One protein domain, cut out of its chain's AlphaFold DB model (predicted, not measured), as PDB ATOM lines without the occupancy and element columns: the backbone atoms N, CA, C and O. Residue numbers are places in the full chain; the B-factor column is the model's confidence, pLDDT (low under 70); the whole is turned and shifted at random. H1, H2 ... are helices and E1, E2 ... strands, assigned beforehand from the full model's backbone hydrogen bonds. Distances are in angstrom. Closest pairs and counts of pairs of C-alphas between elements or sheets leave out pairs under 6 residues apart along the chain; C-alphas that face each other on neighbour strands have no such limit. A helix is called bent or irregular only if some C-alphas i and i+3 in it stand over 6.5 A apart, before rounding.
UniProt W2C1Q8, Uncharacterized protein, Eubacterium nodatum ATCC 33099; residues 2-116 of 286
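What this domain is: This is residues 2 to 116 of the 286 residues of an uncharacterized protein of Eubacterium nodatum ATCC 33099 (UniProt W2C1Q8). A six-stranded sheet curls like part of a barrel, left open between its edge strands E1 and E4, with E2 and E8 in the middle of the model. The short helix H3 packs over E3, H4 grazes the sheet, H1 and H2 lie farthest out, and the small hairpin E6 and E7 makes a separate two-stranded sheet. The printed part has 115 residues, running E1 H1 E2 H2 H3 E3 H4 E4 E5 E6 E7 E8, of mixed class, helices and strands. The larger sheet is mixed, in the order E1 E2 E8 E3 E5 E4. The whole is compact, with a radius of gyration of the C-alphas of 13.5 A and spans of 36 by 30 by 29 A.

How they stand to each other: In the strongly twisted sheet, E2, residues 28 to 34, is parallel to E8, residues 109 to 113, with N 110 and O 30 2.8 A apart. E1, residues 5 to 8, is antiparallel to E2, with N 29 and O 7 at 2.9 A. E3, residues 57 to 60, is antiparallel to E8, with N 111 and O 59 at 2.8 A. E5, residues 81 to 87, is parallel to E3, with N 58 and O 83 at 2.9 A. E4, residues 73 to 75, forms a hairpin with E5, with N 82 and O 74 at 2.8 A. E5 pairs in a staggered way, with E4 over residues 81 to 83 and with E3 over 83 to 87. H3, residues 46 to 51, is on the sheet at a height of 8.9 A, over E3, and runs only just along the strands, at 28 degrees to E3 on the local plane; the C-alphas of Leu 51 and Lys 85 are its closest pair with E5, at 5.7 A. H4, residues 62 to 66, only grazes the sheet with residues 62 to 65. H2, residues 38 to 41, and H3 touch only at the corner, Phe 39 and Lys 46 having the closest C-alphas, 6.5 A. H1, residues 11 to 17, is only just not on the sheet, with 4 pairs of C-alphas within 10 A. E6, residues 93 to 95, and E7, residues 103 to 105, form an antiparallel hairpin, with N 104 and O 94 at 2.8 A. Every O i to N i+4 pair is within hydrogen-bond range in H1, against 1 of 2 in H3 and 0 of 1 in H4, where 1 of 2 O i to N i+3 pairs is; H2 is too short for an O i to N i+4 pair.

Where its parts are: E1 begins at C-alpha 5, (-45.123, 52.686, 40.615). E2 is 18.3 A long, E5 16.9 A, E8 13.4 A and H1 10.1 A. H4 is irregular, but only just: C-alphas 63 and 66 are 6.7 A apart. E8 ends at C-alpha 113, (-31.151, 52.785, 40.006).

The domain as a whole: The C-alphas of Asn 16 and Pro 97 are the two farthest apart, 37.5 A. The printed part has no cut, and no link is long. Mean pLDDT of the printed part is 77.3; residues 2 to 28, 77 to 79, 97 to 102 and 116 are under 70.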
ATOM      1  N   ASP A   2     -51.266  48.260  45.950       27.78
ATOM      2  CA  ASP A   2     -50.285  47.843  44.942       27.78
ATOM      3  C   ASP A   2     -49.205  48.929  44.843       27.78
ATOM      4  O   ASP A   2     -49.487  50.055  44.439       27.78
ATOM      5  N   ASN A   3     -47.971  48.606  45.241       40.69
ATOM      6  CA  ASN A   3     -46.848  49.567  45.273       40.69
ATOM      7  C   ASN A   3     -46.029  49.496  43.979       40.69
ATOM      8  O   ASN A   3     -44.870  49.914  43.936       40.69
ATOM      9  N   SER A   4     -46.615  48.970  42.902       42.84
ATOM     10  CA  SER A   4     -46.074  49.158  41.565       42.84
ATOM     11  C   SER A   4     -46.249  50.632  41.207       42.84
ATOM     12  O   SER A   4     -47.339  51.073  40.835       42.84
ATOM     13  N   THR A   5     -45.172  51.408  41.323       57.34
ATOM     14  CA  THR A   5     -45.123  52.686  40.615       57.34
ATOM     15  C   THR A   5     -45.212  52.351  39.132       57.34
ATOM     16  O   THR A   5     -44.448  51.540  38.617       57.34
ATOM     17  N   GLN A   6     -46.236  52.876  38.472       58.94
ATOM     18  CA  GLN A   6     -46.480  52.626  37.061       58.94
ATOM     19  C   GLN A   6     -45.584  53.558  36.245       58.94
ATOM     20  O   GLN A   6     -45.645  54.775  36.400       58.94
ATOM     21  N   PHE A   7     -44.733  52.994  35.391       61.16
ATOM     22  CA  PHE A   7     -43.929  53.777  34.456       61.16
ATOM     23  C   PHE A   7     -44.713  53.942  33.163       61.16
ATOM     24  O   PHE A   7     -44.910  52.964  32.443       61.16
ATOM     25  N   SER A   8     -45.184  55.159  32.893       63.34
ATOM     26  CA  SER A   8     -45.868  55.490  31.642       63.34
ATOM     27  C   SER A   8     -44.867  55.476  30.489       63.34
ATOM     28  O   SER A   8     -43.836  56.155  30.536       63.34
ATOM     29  N   ILE A   9     -45.163  54.666  29.477       63.03
ATOM     30  CA  ILE A   9     -44.387  54.572  28.243       63.03
ATOM     31  C   ILE A   9     -45.003  55.534  27.228       63.03
ATOM     32  O   ILE A   9     -46.218  55.681  27.173       63.03
ATOM     33  N   SER A  10     -44.175  56.179  26.406       67.50
ATOM     34  CA  SER A  10     -44.680  57.007  25.305       67.50
ATOM     35  C   SER A  10     -45.491  56.198  24.278       67.50
ATOM     36  O   SER A  10     -45.070  55.123  23.841       67.50
ATOM     37  N   ASP A  11     -46.618  56.759  23.829       62.09
ATOM     38  CA  ASP A  11     -47.534  56.157  22.841       62.09
ATOM     39  C   ASP A  11     -46.824  55.716  21.549       62.09
ATOM     40  O   ASP A  11     -47.147  54.679  20.960       62.09
ATOM     41  N   ASP A  12     -45.821  56.485  21.120       60.75
ATOM     42  CA  ASP A  12     -45.007  56.181  19.942       60.75
ATOM     43  C   ASP A  12     -44.209  54.886  20.116       60.75
ATOM     44  O   ASP A  12     -44.036  54.118  19.167       60.75
ATOM     45  N   LEU A  13     -43.723  54.608  21.327       63.41
ATOM     46  CA  LEU A  13     -42.983  53.389  21.638       63.41
ATOM     47  C   LEU A  13     -43.912  52.175  21.671       63.41
ATOM     48  O   LEU A  13     -43.534  51.114  21.171       63.41
ATOM     49  N   ILE A  14     -45.126  52.337  22.203       62.25
ATOM     50  CA  ILE A  14     -46.133  51.271  22.289       62.25
ATOM     51  C   ILE A  14     -46.543  50.821  20.886       62.25
ATOM     52  O   ILE A  14     -46.416  49.636  20.561       62.25
ATOM     53  N   LYS A  15     -46.909  51.774  20.020       61.00
ATOM     54  CA  LYS A  15     -47.341  51.501  18.639       61.00
ATOM     55  C   LYS A  15     -46.220  50.952  17.759       61.00
ATOM     56  O   LYS A  15     -46.446  50.012  17.004       61.00
ATOM     57  N   ASN A  16     -45.003  51.493  17.859       67.06
ATOM     58  CA  ASN A  16     -43.894  51.064  16.998       67.06
ATOM     59  C   ASN A  16     -43.296  49.705  17.396       67.06
ATOM     60  O   ASN A  16     -42.718  49.021  16.550       67.06
ATOM     61  N   LYS A  17     -43.384  49.314  18.674       68.69
ATOM     62  CA  LYS A  17     -42.830  48.043  19.175       68.69
ATOM     63  C   LYS A  17     -43.890  46.962  19.408       68.69
ATOM     64  O   LYS A  17     -43.492  45.827  19.650       68.69
ATOM     65  N   GLY A  18     -45.186  47.272  19.317       62.00
ATOM     66  CA  GLY A  18     -46.274  46.308  19.524       62.00
ATOM     67  C   GLY A  18     -46.336  45.792  20.964       62.00
ATOM     68  O   GLY A  18     -46.373  44.584  21.195       62.00
ATOM     69  N   LEU A  19     -46.257  46.705  21.936       63.31
ATOM     70  CA  LEU A  19     -46.153  46.389  23.368       63.31
ATOM     71  C   LEU A  19     -47.504  46.091  24.053       63.31
ATOM     72  O   LEU A  19     -47.515  45.811  25.251       63.31
ATOM     73  N   ASP A  20     -48.608  46.064  23.303       61.44
ATOM     74  CA  ASP A  20     -50.000  45.973  23.787       61.44
ATOM     75  C   ASP A  20     -50.272  44.821  24.779       61.44
ATOM     76  O   ASP A  20     -51.162  44.910  25.616       61.44
ATOM     77  N   ASN A  21     -49.492  43.736  24.710       56.94
ATOM     78  CA  ASN A  21     -49.657  42.550  25.562       56.94
ATOM     79  C   ASN A  21     -48.834  42.566  26.865       56.94
ATOM     80  O   ASN A  21     -48.963  41.646  27.670       56.94
ATOM     81  N   VAL A  22     -47.925  43.529  27.044       57.25
ATOM     82  CA  VAL A  22     -47.030  43.632  28.224       57.25
ATOM     83  C   VAL A  22     -47.257  44.939  28.989       57.25
ATOM     84  O   VAL A  22     -46.758  45.131  30.094       57.25
ATOM     85  N   VAL A  23     -48.025  45.838  28.394       60.12
ATOM     86  CA  VAL A  23     -48.396  47.128  28.949       60.12
ATOM     87  C   VAL A  23     -49.701  46.966  29.733       60.12
ATOM     88  O   VAL A  23     -50.639  46.305  29.291       60.12
ATOM     89  N   LEU A  24     -49.734  47.518  30.944       59.31
ATOM     90  CA  LEU A  24     -50.906  47.550  31.813       59.31
ATOM     91  C   LEU A  24     -51.999  48.428  31.196       59.31
ATOM     92  O   LEU A  24     -51.757  49.198  30.273       59.31
ATOM     93  N   LYS A  25     -53.207  48.364  31.763       53.84
ATOM     94  CA  LYS A  25     -54.443  48.979  31.238       53.84
ATOM     95  C   LYS A  25     -54.426  50.519  31.053       53.84
ATOM     96  O   LYS A  25     -55.456  51.062  30.684       53.84
ATOM     97  N   ASN A  26     -53.294  51.195  31.274       55.97
ATOM     98  CA  ASN A  26     -53.080  52.646  31.186       55.97
ATOM     99  C   ASN A  26     -51.718  53.004  30.539       55.97
ATOM    100  O   ASN A  26     -51.038  53.912  31.014       55.97
ATOM    101  N   ASP A  27     -51.261  52.257  29.534       66.06
ATOM    102  CA  ASP A  27     -50.000  52.555  28.832       66.06
ATOM    103  C   ASP A  27     -48.753  52.571  29.740       66.06
ATOM    104  O   ASP A  27     -47.773  53.291  29.528       66.06
ATOM    105  N   SER A  28     -48.786  51.744  30.790       69.81
ATOM    106  CA  SER A  28     -47.750  51.687  31.814       69.81
ATOM    107  C   SER A  28     -47.151  50.298  32.007       69.81
ATOM    108  O   SER A  28     -47.796  49.282  31.776       69.81
ATOM    109  N   ILE A  29     -45.896  50.236  32.445       79.31
ATOM    110  CA  ILE A  29     -45.251  48.988  32.874       79.31
ATOM    111  C   ILE A  29     -44.985  49.005  34.371       79.31
ATOM    112  O   ILE A  29     -44.780  50.063  34.976       79.31
ATOM    113  N   ASN A  30     -44.946  47.808  34.955       82.00
ATOM    114  CA  ASN A  30     -44.523  47.620  36.331       82.00
ATOM    115  C   ASN A  30     -43.089  48.120  36.496       82.00
ATOM    116  O   ASN A  30     -42.178  47.697  35.782       82.00
ATOM    117  N   TYR A  31     -42.881  49.044  37.428       82.19
ATOM    118  CA  TYR A  31     -41.607  49.719  37.581       82.19
ATOM    119  C   TYR A  31     -41.180  49.806  39.040       82.19
ATOM    120  O   TYR A  31     -41.987  49.937  39.960       82.19
ATOM    121  N   MET A  32     -39.869  49.689  39.245       81.69
ATOM    122  CA  MET A  32     -39.263  49.751  40.562       81.69
ATOM    123  C   MET A  32     -37.936  50.504  40.522       81.69
ATOM    124  O   MET A  32     -37.029  50.206  39.737       81.69
ATOM    125  N   MET A  33     -37.795  51.454  41.442       82.06
ATOM    126  CA  MET A  33     -36.520  52.103  41.718       82.06
ATOM    127  C   MET A  33     -35.824  51.397  42.871       82.06
ATOM    128  O   MET A  33     -36.380  51.272  43.959       82.06
ATOM    129  N   VAL A  34     -34.583  50.973  42.652       82.69
ATOM    130  CA  VAL A  34     -33.829  50.215  43.649       82.69
ATOM    131  C   VAL A  34     -32.500  50.873  43.973       82.69
ATOM    132  O   VAL A  34     -31.878  51.551  43.151       82.69
ATOM    133  N   ASN A  35     -32.031  50.657  45.198       81.38
ATOM    134  CA  ASN A  35     -30.679  51.025  45.585       81.38
ATOM    135  C   ASN A  35     -29.679  49.902  45.244       81.38
ATOM    136  O   ASN A  35     -30.032  48.772  44.910       81.38
ATOM    137  N   ASN A  36     -28.392  50.200  45.410       77.19
ATOM    138  CA  ASN A  36     -27.295  49.268  45.136       77.19
ATOM    139  C   ASN A  36     -27.252  48.015  46.034       77.19
ATOM    140  O   ASN A  36     -26.437  47.122  45.783       77.19
ATOM    141  N   ASN A  37     -28.050  47.968  47.101       81.88
ATOM    142  CA  ASN A  37     -28.100  46.856  48.049       81.88
ATOM    143  C   ASN A  37     -29.290  45.922  47.806       81.88
ATOM    144  O   ASN A  37     -29.245  44.797  48.291       81.88
ATOM    145  N   PHE A  38     -30.288  46.343  47.023       85.44
ATOM    146  CA  PHE A  38     -31.488  45.568  46.702       85.44
ATOM    147  C   PHE A  38     -31.162  44.148  46.228       85.44
ATOM    148  O   PHE A  38     -31.577  43.177  46.854       85.44
ATOM    149  N   PHE A  39     -30.327  44.017  45.190       87.94
ATOM    150  CA  PHE A  39     -29.972  42.707  44.630       87.94
ATOM    151  C   PHE A  39     -29.270  41.804  45.644       87.94
ATOM    152  O   PHE A  39     -29.521  40.607  45.682       87.94
ATOM    153  N   ASN A  40     -28.418  42.378  46.496       86.69
ATOM    154  CA  ASN A  40     -27.727  41.610  47.528       86.69
ATOM    155  C   ASN A  40     -28.688  41.148  48.627       86.69
ATOM    156  O   ASN A  40     -28.537  40.038  49.122       86.69
ATOM    157  N   PHE A  41     -29.634  42.003  49.021       81.62
ATOM    158  CA  PHE A  41     -30.600  41.695  50.071       81.62
ATOM    159  C   PHE A  41     -31.551  40.572  49.648       81.62
ATOM    160  O   PHE A  41     -31.728  39.615  50.392       81.62
ATOM    161  N   PHE A  42     -32.084  40.648  48.428       84.06
ATOM    162  CA  PHE A  42     -33.002  39.643  47.885       84.06
ATOM    163  C   PHE A  42     -32.301  38.436  47.235       84.06
ATOM    164  O   PHE A  42     -32.965  37.585  46.654       84.06
ATOM    165  N   GLY A  43     -30.968  38.342  47.321       84.19
ATOM    166  CA  GLY A  43     -30.211  37.195  46.802       84.19
ATOM    167  C   GLY A  43     -30.190  37.066  45.272       84.19
ATOM    168  O   GLY A  43     -29.950  35.977  44.758       84.19
ATOM    169  N   LEU A  44     -30.423  38.160  44.545       88.44
ATOM    170  CA  LEU A  44     -30.391  38.213  43.081       88.44
ATOM    171  C   LEU A  44     -28.948  38.262  42.541       88.44
ATOM    172  O   LEU A  44     -27.991  38.535  43.276       88.44
ATOM    173  N   ASP A  45     -28.775  38.030  41.233       87.12
ATOM    174  CA  ASP A  45     -27.452  38.034  40.590       87.12
ATOM    175  C   ASP A  45     -26.714  39.371  40.822       87.12
ATOM    176  O   ASP A  45     -27.175  40.461  40.463       87.12
ATOM    177  N   LYS A  46     -25.510  39.287  41.401       83.50
ATOM    178  CA  LYS A  46     -24.658  40.445  41.718       83.50
ATOM    179  C   LYS A  46     -24.266  41.250  40.478       83.50
ATOM    180  O   LYS A  46     -23.888  42.416  40.608       83.50
ATOM    181  N   ASN A  47     -24.338  40.662  39.285       87.06
ATOM    182  CA  ASN A  47     -24.056  41.366  38.041       87.06
ATOM    183  C   ASN A  47     -25.085  42.464  37.749       87.06
ATOM    184  O   ASN A  47     -24.701  43.504  37.214       87.06
ATOM    185  N   TYR A  48     -26.345  42.319  38.179       87.31
ATOM    186  CA  TYR A  48     -27.371  43.352  37.988       87.31
ATOM    187  C   TYR A  48     -27.001  44.680  38.650       87.31
ATOM    188  O   TYR A  48     -27.204  45.748  38.074       87.31
ATOM    189  N   LYS A  49     -26.331  44.622  39.805       84.50
ATOM    190  CA  LYS A  49     -25.784  45.812  40.466       84.50
ATOM    191  C   LYS A  49     -24.803  46.575  39.571       84.50
ATOM    192  O   LYS A  49     -24.814  47.801  39.568       84.50
ATOM    193  N   LYS A  50     -23.948  45.868  38.825       85.38
ATOM    194  CA  LYS A  50     -22.984  46.496  37.904       85.38
ATOM    195  C   LYS A  50     -23.695  47.127  36.708       85.38
ATOM    196  O   LYS A  50     -23.302  48.203  36.275       85.38
ATOM    197  N   LEU A  51     -24.757  46.491  36.211       85.19
ATOM    198  CA  LEU A  51     -25.537  46.993  35.076       85.19
ATOM    199  C   LEU A  51     -26.282  48.298  35.393       85.19
ATOM    200  O   LEU A  51     -26.464  49.119  34.500       85.19
ATOM    201  N   LEU A  52     -26.672  48.512  36.653       85.50
ATOM    202  CA  LEU A  52     -27.345  49.735  37.110       85.50
ATOM    203  C   LEU A  52     -26.407  50.788  37.724       85.50
ATOM    204  O   LEU A  52     -26.888  51.790  38.256       85.50
ATOM    205  N   ALA A  53     -25.085  50.592  37.650       80.75
ATOM    206  CA  ALA A  53     -24.113  51.562  38.159       80.75
ATOM    207  C   ALA A  53     -24.141  52.888  37.374       80.75
ATOM    208  O   ALA A  53     -23.946  53.960  37.950       80.75
ATOM    209  N   ASP A  54     -24.420  52.811  36.072       77.94
ATOM    210  CA  ASP A  54     -24.546  53.971  35.197       77.94
ATOM    211  C   ASP A  54     -25.865  54.718  35.454       77.94
ATOM    212  O   ASP A  54     -26.947  54.122  35.533       77.94
ATOM    213  N   LYS A  55     -25.801  56.054  35.486       73.38
ATOM    214  CA  LYS A  55     -27.003  56.903  35.475       73.38
ATOM    215  C   LYS A  55     -27.809  56.637  34.195       73.38
ATOM    216  O   LYS A  55     -27.233  56.425  33.134       73.38
ATOM    217  N   LYS A  56     -29.141  56.686  34.289       83.19
ATOM    218  CA  LYS A  56     -30.077  56.443  33.167       83.19
ATOM    219  C   LYS A  56     -29.962  55.037  32.570       83.19
ATOM    220  O   LYS A  56     -30.081  54.873  31.365       83.19
ATOM    221  N   SER A  57     -29.782  54.027  33.423       89.00
ATOM    222  CA  SER A  57     -29.791  52.612  33.027       89.00
ATOM    223  C   SER A  57     -30.993  51.863  33.584       89.00
ATOM    224  O   SER A  57     -31.437  52.156  34.692       89.00
ATOM    225  N   ALA A  58     -31.473  50.879  32.829       90.62
ATOM    226  CA  ALA A  58     -32.574  50.008  33.213       90.62
ATOM    227  C   ALA A  58     -32.259  48.532  32.926       90.62
ATOM    228  O   ALA A  58     -31.540  48.196  31.978       90.62
ATOM    229  N   ILE A  59     -32.824  47.660  33.755       92.12
ATOM    230  CA  ILE A  59     -32.911  46.217  33.532       92.12
ATOM    231  C   ILE A  59     -34.385  45.893  33.332       92.12
ATOM    232  O   ILE A  59     -35.218  46.305  34.136       92.12
ATOM    233  N   LEU A  60     -34.699  45.164  32.266       91.94
ATOM    234  CA  LEU A  60     -36.072  44.781  31.957       91.94
ATOM    235  C   LEU A  60     -36.333  43.311  32.280       91.94
ATOM    236  O   LEU A  60     -35.448  42.461  32.220       91.94
ATOM    237  N   GLY A  61     -37.579  42.989  32.578       91.94
ATOM    238  CA  GLY A  61     -38.034  41.620  32.707       91.94
ATOM    239  C   GLY A  61     -37.877  40.804  31.425       91.94
ATOM    240  O   GLY A  61     -37.772  41.324  30.310       91.94
ATOM    241  N   ASN A  62     -37.847  39.479  31.573       90.62
ATOM    242  CA  ASN A  62     -37.604  38.571  30.457       90.62
ATOM    243  C   ASN A  62     -38.658  38.681  29.333       90.62
ATOM    244  O   ASN A  62     -38.333  38.406  28.177       90.62
ATOM    245  N   GLN A  63     -39.895  39.094  29.636       89.06
ATOM    246  CA  GLN A  63     -40.943  39.273  28.621       89.06
ATOM    247  C   GLN A  63     -40.593  40.375  27.610       89.06
ATOM    248  O   GLN A  63     -40.925  40.254  26.430       89.06
ATOM    249  N   PHE A  64     -39.829  41.387  28.031       88.44
ATOM    250  CA  PHE A  64     -39.427  42.500  27.173       88.44
ATOM    251  C   PHE A  64     -38.331  42.150  26.158       88.44
ATOM    252  O   PHE A  64     -38.105  42.917  25.221       88.44
ATOM    253  N   ARG A  65     -37.676  40.983  26.276       88.31
ATOM    254  CA  ARG A  65     -36.622  40.542  25.335       88.31
ATOM    255  C   ARG A  65     -37.096  40.428  23.887       88.31
ATOM    256  O   ARG A  65     -36.274  40.472  22.980       88.31
ATOM    257  N   LYS A  66     -38.401  40.236  23.668       86.69
ATOM    258  CA  LYS A  66     -38.987  40.173  22.320       86.69
ATOM    259  C   LYS A  66     -39.004  41.540  21.629       86.69
ATOM    260  O   LYS A  66     -38.956  41.595  20.407       86.69
ATOM    261  N   TYR A  67     -39.045  42.618  22.408       85.88
ATOM    262  CA  TYR A  67     -39.263  43.980  21.917       85.88
ATOM    263  C   TYR A  67     -37.987  44.828  21.961       85.88
ATOM    264  O   TYR A  67     -37.781  45.701  21.113       85.88
ATOM    265  N   PHE A  68     -37.100  44.551  22.918       87.69
ATOM    266  CA  PHE A  68     -35.889  45.328  23.155       87.69
ATOM    267  C   PHE A  68     -34.624  44.476  23.119       87.69
ATOM    268  O   PHE A  68     -34.616  43.308  23.511       87.69
ATOM    269  N   LYS A  69     -33.521  45.102  22.706       90.38
ATOM    270  CA  LYS A  69     -32.164  44.553  22.770       90.38
ATOM    271  C   LYS A  69     -31.320  45.315  23.790       90.38
ATOM    272  O   LYS A  69     -31.624  46.439  24.181       90.38
ATOM    273  N   ILE A  70     -30.230  44.693  24.238       91.06
ATOM    274  CA  ILE A  70     -29.252  45.371  25.097       91.06
ATOM    275  C   ILE A  70     -28.641  46.530  24.305       91.06
ATOM    276  O   ILE A  70     -28.152  46.330  23.197       91.06
ATOM    277  N   GLY A  71     -28.649  47.724  24.892       88.06
ATOM    278  CA  GLY A  71     -28.198  48.960  24.260       88.06
ATOM    279  C   GLY A  71     -29.326  49.857  23.752       88.06
ATOM    280  O   GLY A  71     -29.064  51.047  23.579       88.06
ATOM    281  N   ASP A  72     -30.542  49.322  23.592       90.25
ATOM    282  CA  ASP A  72     -31.736  50.097  23.238       90.25
ATOM    283  C   ASP A  72     -32.108  51.083  24.357       90.25
ATOM    284  O   ASP A  72     -31.617  50.994  25.488       90.25
ATOM    285  N   TYR A  73     -32.999  52.023  24.042       87.81
ATOM    286  CA  TYR A  73     -33.521  53.000  24.988       87.81
ATOM    287  C   TYR A  73     -35.029  52.826  25.169       87.81
ATOM    288  O   TYR A  73     -35.744  52.558  24.205       87.81
ATOM    289  N   ILE A  74     -35.489  53.002  26.404       85.19
ATOM    290  CA  ILE A  74     -36.900  53.177  26.749       85.19
ATOM    291  C   ILE A  74     -37.101  54.615  27.226       85.19
ATOM    292  O   ILE A  74     -36.273  55.134  27.976       85.19
ATOM    293  N   GLU A  75     -38.146  55.275  26.738       83.00
ATOM    294  CA  GLU A  75     -38.455  56.677  27.025       83.00
ATOM    295  C   GLU A  75     -39.757  56.758  27.820       83.00
ATOM    296  O   GLU A  75     -40.741  56.115  27.443       83.00
ATOM    297  N   ASP A  76     -39.736  57.498  28.930       74.88
ATOM    298  CA  ASP A  76     -40.937  57.768  29.724       74.88
ATOM    299  C   ASP A  76     -41.832  58.820  29.046       74.88
ATOM    300  O   ASP A  76     -41.414  59.508  28.111       74.88
ATOM    301  N   GLY A  77     -43.069  58.976  29.525       67.06
ATOM    302  CA  GLY A  77     -43.997  60.002  29.025       67.06
ATOM    303  C   GLY A  77     -43.511  61.456  29.179       67.06
ATOM    304  O   GLY A  77     -44.063  62.353  28.548       67.06
ATOM    305  N   ASN A  78     -42.461  61.702  29.970       66.69
ATOM    306  CA  ASN A  78     -41.844  63.016  30.181       66.69
ATOM    307  C   ASN A  78     -40.576  63.229  29.325       66.69
ATOM    308  O   ASN A  78     -39.900  64.252  29.470       66.69
ATOM    309  N   GLY A  79     -40.228  62.281  28.447       69.56
ATOM    310  CA  GLY A  79     -39.053  62.336  27.574       69.56
ATOM    311  C   GLY A  79     -37.734  61.884  28.221       69.56
ATOM    312  O   GLY A  79     -36.650  62.057  27.651       69.56
ATOM    313  N   GLU A  80     -37.759  61.306  29.425       78.88
ATOM    314  CA  GLU A  80     -36.576  60.717  30.039       78.88
ATOM    315  C   GLU A  80     -36.233  59.361  29.419       78.88
ATOM    316  O   GLU A  80     -36.963  58.379  29.526       78.88
ATOM    317  N   ARG A  81     -35.031  59.283  28.843       84.69
ATOM    318  CA  ARG A  81     -34.502  58.058  28.232       84.69
ATOM    319  C   ARG A  81     -33.660  57.233  29.197       84.69
ATOM    320  O   ARG A  81     -32.715  57.741  29.806       84.69
ATOM    321  N   PHE A  82     -33.928  55.932  29.240       87.25
ATOM    322  CA  PHE A  82     -33.180  54.928  29.988       87.25
ATOM    323  C   PHE A  82     -32.571  53.905  29.034       87.25
ATOM    324  O   PHE A  82     -33.267  53.291  28.232       87.25
ATOM    325  N   LYS A  83     -31.260  53.693  29.140       91.19
ATOM    326  CA  LYS A  83     -30.540  52.688  28.365       91.19
ATOM    327  C   LYS A  83     -30.737  51.304  28.971       91.19
ATOM    328  O   LYS A  83     -30.449  51.085  30.148       91.19
ATOM    329  N   ILE A  84     -31.141  50.347  28.152       92.50
ATOM    330  CA  ILE A  84     -31.349  48.961  28.557       92.50
ATOM    331  C   ILE A  84     -29.988  48.272  28.631       92.50
ATOM    332  O   ILE A  84     -29.285  48.119  27.629       92.50
ATOM    333  N   LYS A  85     -29.589  47.872  29.838       92.88
ATOM    334  CA  LYS A  85     -28.278  47.257  30.107       92.88
ATOM    335  C   LYS A  85     -28.350  45.747  30.281       92.88
ATOM    336  O   LYS A  85     -27.327  45.077  30.184       92.88
ATOM    337  N   GLY A  86     -29.539  45.203  30.509       91.88
ATOM    338  CA  GLY A  86     -29.728  43.769  30.647       91.88
ATOM    339  C   GLY A  86     -31.179  43.384  30.852       91.88
ATOM    340  O   GLY A  86     -32.070  44.234  30.880       91.88
ATOM    341  N   PHE A  87     -31.379  42.080  31.013       93.25
ATOM    342  CA  PHE A  87     -32.685  41.495  31.259       93.25
ATOM    343  C   PHE A  87     -32.611  40.471  32.383       93.25
ATOM    344  O   PHE A  87     -31.638  39.711  32.443       93.25
ATOM    345  N   PHE A  88     -33.656  40.408  33.206       92.56
ATOM    346  CA  PHE A  88     -33.811  39.359  34.209       92.56
ATOM    347  C   PHE A  88     -33.942  37.976  33.560       92.56
ATOM    348  O   PHE A  88     -34.307  37.836  32.383       92.56
ATOM    349  N   ARG A  89     -33.607  36.933  34.324       90.44
ATOM    350  CA  ARG A  89     -33.807  35.544  33.900       90.44
ATOM    351  C   ARG A  89     -35.299  35.216  33.948       90.44
ATOM    352  O   ARG A  89     -36.063  35.801  34.712       90.44
ATOM    353  N   LYS A  90     -35.733  34.270  33.113       89.56
ATOM    354  CA  LYS A  90     -37.130  33.824  33.109       89.56
ATOM    355  C   LYS A  90     -37.483  33.229  34.476       89.56
ATOM    356  O   LYS A  90     -36.814  32.303  34.920       89.56
ATOM    357  N   GLY A  91     -38.554  33.733  35.087       85.31
ATOM    358  CA  GLY A  91     -39.036  33.250  36.384       85.31
ATOM    359  C   GLY A  91     -38.233  33.767  37.575       85.31
ATOM    360  O   GLY A  91     -38.386  33.239  38.665       85.31
ATOM    361  N   GLU A  92     -37.379  34.772  37.385       88.62
ATOM    362  CA  GLU A  92     -36.691  35.421  38.496       88.62
ATOM    363  C   GLU A  92     -37.697  36.212  39.343       88.62
ATOM    364  O   GLU A  92     -38.545  36.925  38.804       88.62
ATOM    365  N   PHE A  93     -37.636  36.054  40.663       88.19
ATOM    366  CA  PHE A  93     -38.578  36.653  41.605       88.19
ATOM    367  C   PHE A  93     -37.872  37.047  42.901       88.19
ATOM    368  O   PHE A  93     -36.779  36.561  43.199       88.19
ATOM    369  N   PHE A  94     -38.513  37.906  43.684       84.44
ATOM    370  CA  PHE A  94     -38.141  38.163  45.071       84.44
ATOM    371  C   PHE A  94     -39.391  38.127  45.955       84.44
ATOM    372  O   PHE A  94     -40.512  38.277  45.474       84.44
ATOM    373  N   VAL A  95     -39.206  37.895  47.250       76.19
ATOM    374  CA  VAL A  95     -40.302  37.932  48.225       76.19
ATOM    375  C   VAL A  95     -40.330  39.326  48.826       76.19
ATOM    376  O   VAL A  95     -39.342  39.734  49.435       76.19
ATOM    377  N   ASN A  96     -41.428  40.055  48.634       74.00
ATOM    378  CA  ASN A  96     -41.603  41.363  49.251       74.00
ATOM    379  C   ASN A  96     -42.203  41.181  50.657       74.00
ATOM    380  O   ASN A  96     -43.375  40.826  50.749       74.00
ATOM    381  N   PRO A  97     -41.450  41.407  51.750       63.16
ATOM    382  CA  PRO A  97     -41.999  41.248  53.098       63.16
ATOM    383  C   PRO A  97     -43.074  42.297  53.426       63.16
ATOM    384  O   PRO A  97     -43.902  42.053  54.291       63.16
ATOM    385  N   PHE A  98     -43.103  43.420  52.699       63.38
ATOM    386  CA  PHE A  98     -43.989  44.556  52.976       63.38
ATOM    387  C   PHE A  98     -45.350  44.466  52.276       63.38
ATOM    388  O   PHE A  98     -46.229  45.289  52.520       63.38
ATOM    389  N   GLN A  99     -45.518  43.526  51.342       57.94
ATOM    390  CA  GLN A  99     -46.742  43.389  50.554       57.94
ATOM    391  C   GLN A  99     -47.178  41.934  50.516       57.94
ATOM    392  O   GLN A  99     -46.593  41.129  49.794       57.94
ATOM    393  N   GLU A 100     -48.204  41.635  51.319       55.28
ATOM    394  CA  GLU A 100     -48.991  40.396  51.311       55.28
ATOM    395  C   GLU A 100     -48.199  39.132  50.946       55.28
ATOM    396  O   GLU A 100     -48.571  38.478  49.992       55.28
ATOM    397  N   ASN A 101     -47.115  38.771  51.644       56.50
ATOM    398  CA  ASN A 101     -46.423  37.464  51.538       56.50
ATOM    399  C   ASN A 101     -46.242  36.852  50.131       56.50
ATOM    400  O   ASN A 101     -46.062  35.638  49.999       56.50
ATOM    401  N   ASN A 102     -46.267  37.667  49.081       63.84
ATOM    402  CA  ASN A 102     -46.417  37.201  47.717       63.84
ATOM    403  C   ASN A 102     -45.070  37.328  47.017       63.84
ATOM    404  O   ASN A 102     -44.294  38.269  47.212       63.84
ATOM    405  N   THR A 103     -44.766  36.338  46.185       76.50
ATOM    406  CA  THR A 103     -43.590  36.388  45.321       76.50
ATOM    407  C   THR A 103     -43.835  37.401  44.213       76.50
ATOM    408  O   THR A 103     -44.742  37.222  43.401       76.50
ATOM    409  N   VAL A 104     -42.998  38.431  44.135       82.00
ATOM    410  CA  VAL A 104     -43.018  39.399  43.039       82.00
ATOM    411  C   VAL A 104     -42.107  38.882  41.934       82.00
ATOM    412  O   VAL A 104     -40.883  38.823  42.091       82.00
ATOM    413  N   THR A 105     -42.693  38.475  40.811       87.38
ATOM    414  CA  THR A 105     -41.928  38.046  39.636       87.38
ATOM    415  C   THR A 105     -41.402  39.248  38.869       87.38
ATOM    416  O   THR A 105     -42.146  40.176  38.594       87.38
ATOM    417  N   LEU A 106     -40.142  39.209  38.443       88.06
ATOM    418  CA  LEU A 106     -39.485  40.292  37.703       88.06
ATOM    419  C   LEU A 106     -39.636  40.158  36.177       88.06
ATOM    420  O   LEU A 106     -38.922  40.813  35.423       88.06
ATOM    421  N   ASN A 107     -40.516  39.280  35.691       87.88
ATOM    422  CA  ASN A 107     -40.640  38.968  34.261       87.88
ATOM    423  C   ASN A 107     -41.201  40.126  33.421       87.88
ATOM    424  O   ASN A 107     -40.880  40.210  32.234       87.88
ATOM    425  N   ASP A 108     -41.996  40.983  34.046       86.62
ATOM    426  CA  ASP A 108     -42.765  42.104  33.503       86.62
ATOM    427  C   ASP A 108     -42.386  43.446  34.166       86.62
ATOM    428  O   ASP A 108     -43.004  44.472  33.900       86.62
ATOM    429  N   PHE A 109     -41.320  43.464  34.974       86.94
ATOM    430  CA  PHE A 109     -40.840  44.668  35.653       86.94
ATOM    431  C   PHE A 109     -39.708  45.376  34.901       86.94
ATOM    432  O   PHE A 109     -38.815  44.747  34.329       86.94
ATOM    433  N   MET A 110     -39.681  46.702  34.999       89.19
ATOM    434  CA  MET A 110     -38.515  47.538  34.733       89.19
ATOM    435  C   MET A 110     -37.882  47.975  36.050       89.19
ATOM    436  O   MET A 110     -38.528  48.573  36.907       89.19
ATOM    437  N   VAL A 111     -36.584  47.717  36.197       89.06
ATOM    438  CA  VAL A 111     -35.818  48.074  37.393       89.06
ATOM    439  C   VAL A 111     -34.719  49.066  37.027       89.06
ATOM    440  O   VAL A 111     -33.908  48.810  36.136       89.06
ATOM    441  N   THR A 112     -34.659  50.193  37.736       87.94
ATOM    442  CA  THR A 112     -33.613  51.222  37.578       87.94
ATOM    443  C   THR A 112     -32.955  51.553  38.910       87.94
ATOM    444  O   THR A 112     -33.515  51.333  39.983       87.94
ATOM    445  N   SER A 113     -31.762  52.145  38.846       82.56
ATOM    446  CA  SER A 113     -31.151  52.785  40.006       82.56
ATOM    447  C   SER A 113     -31.970  53.989  40.468       82.56
ATOM    448  O   SER A 113     -32.390  54.826  39.661       82.56
ATOM    449  N   PHE A 114     -32.169  54.070  41.782       75.12
ATOM    450  CA  PHE A 114     -32.832  55.186  42.440       75.12
ATOM    451  C   PHE A 114     -32.068  56.504  42.243       75.12
ATOM    452  O   PHE A 114     -30.832  56.535  42.269       75.12
ATOM    453  N   ARG A 115     -32.809  57.606  42.060       70.56
ATOM    454  CA  ARG A 115     -32.248  58.947  41.859       70.56
ATOM    455  C   ARG A 115     -33.022  59.991  42.641       70.56
ATOM    456  O   ARG A 115     -34.226  60.133  42.478       70.56
ATOM    457  N   PHE A 116     -32.284  60.810  43.377       62.62
ATOM    458  CA  PHE A 116     -32.796  62.081  43.859       62.62
ATOM    459  C   PHE A 116     -32.726  63.105  42.723       62.62
ATOM    460  O   PHE A 116     -31.636  63.505  42.308       62.62
TER     461      PHE A 116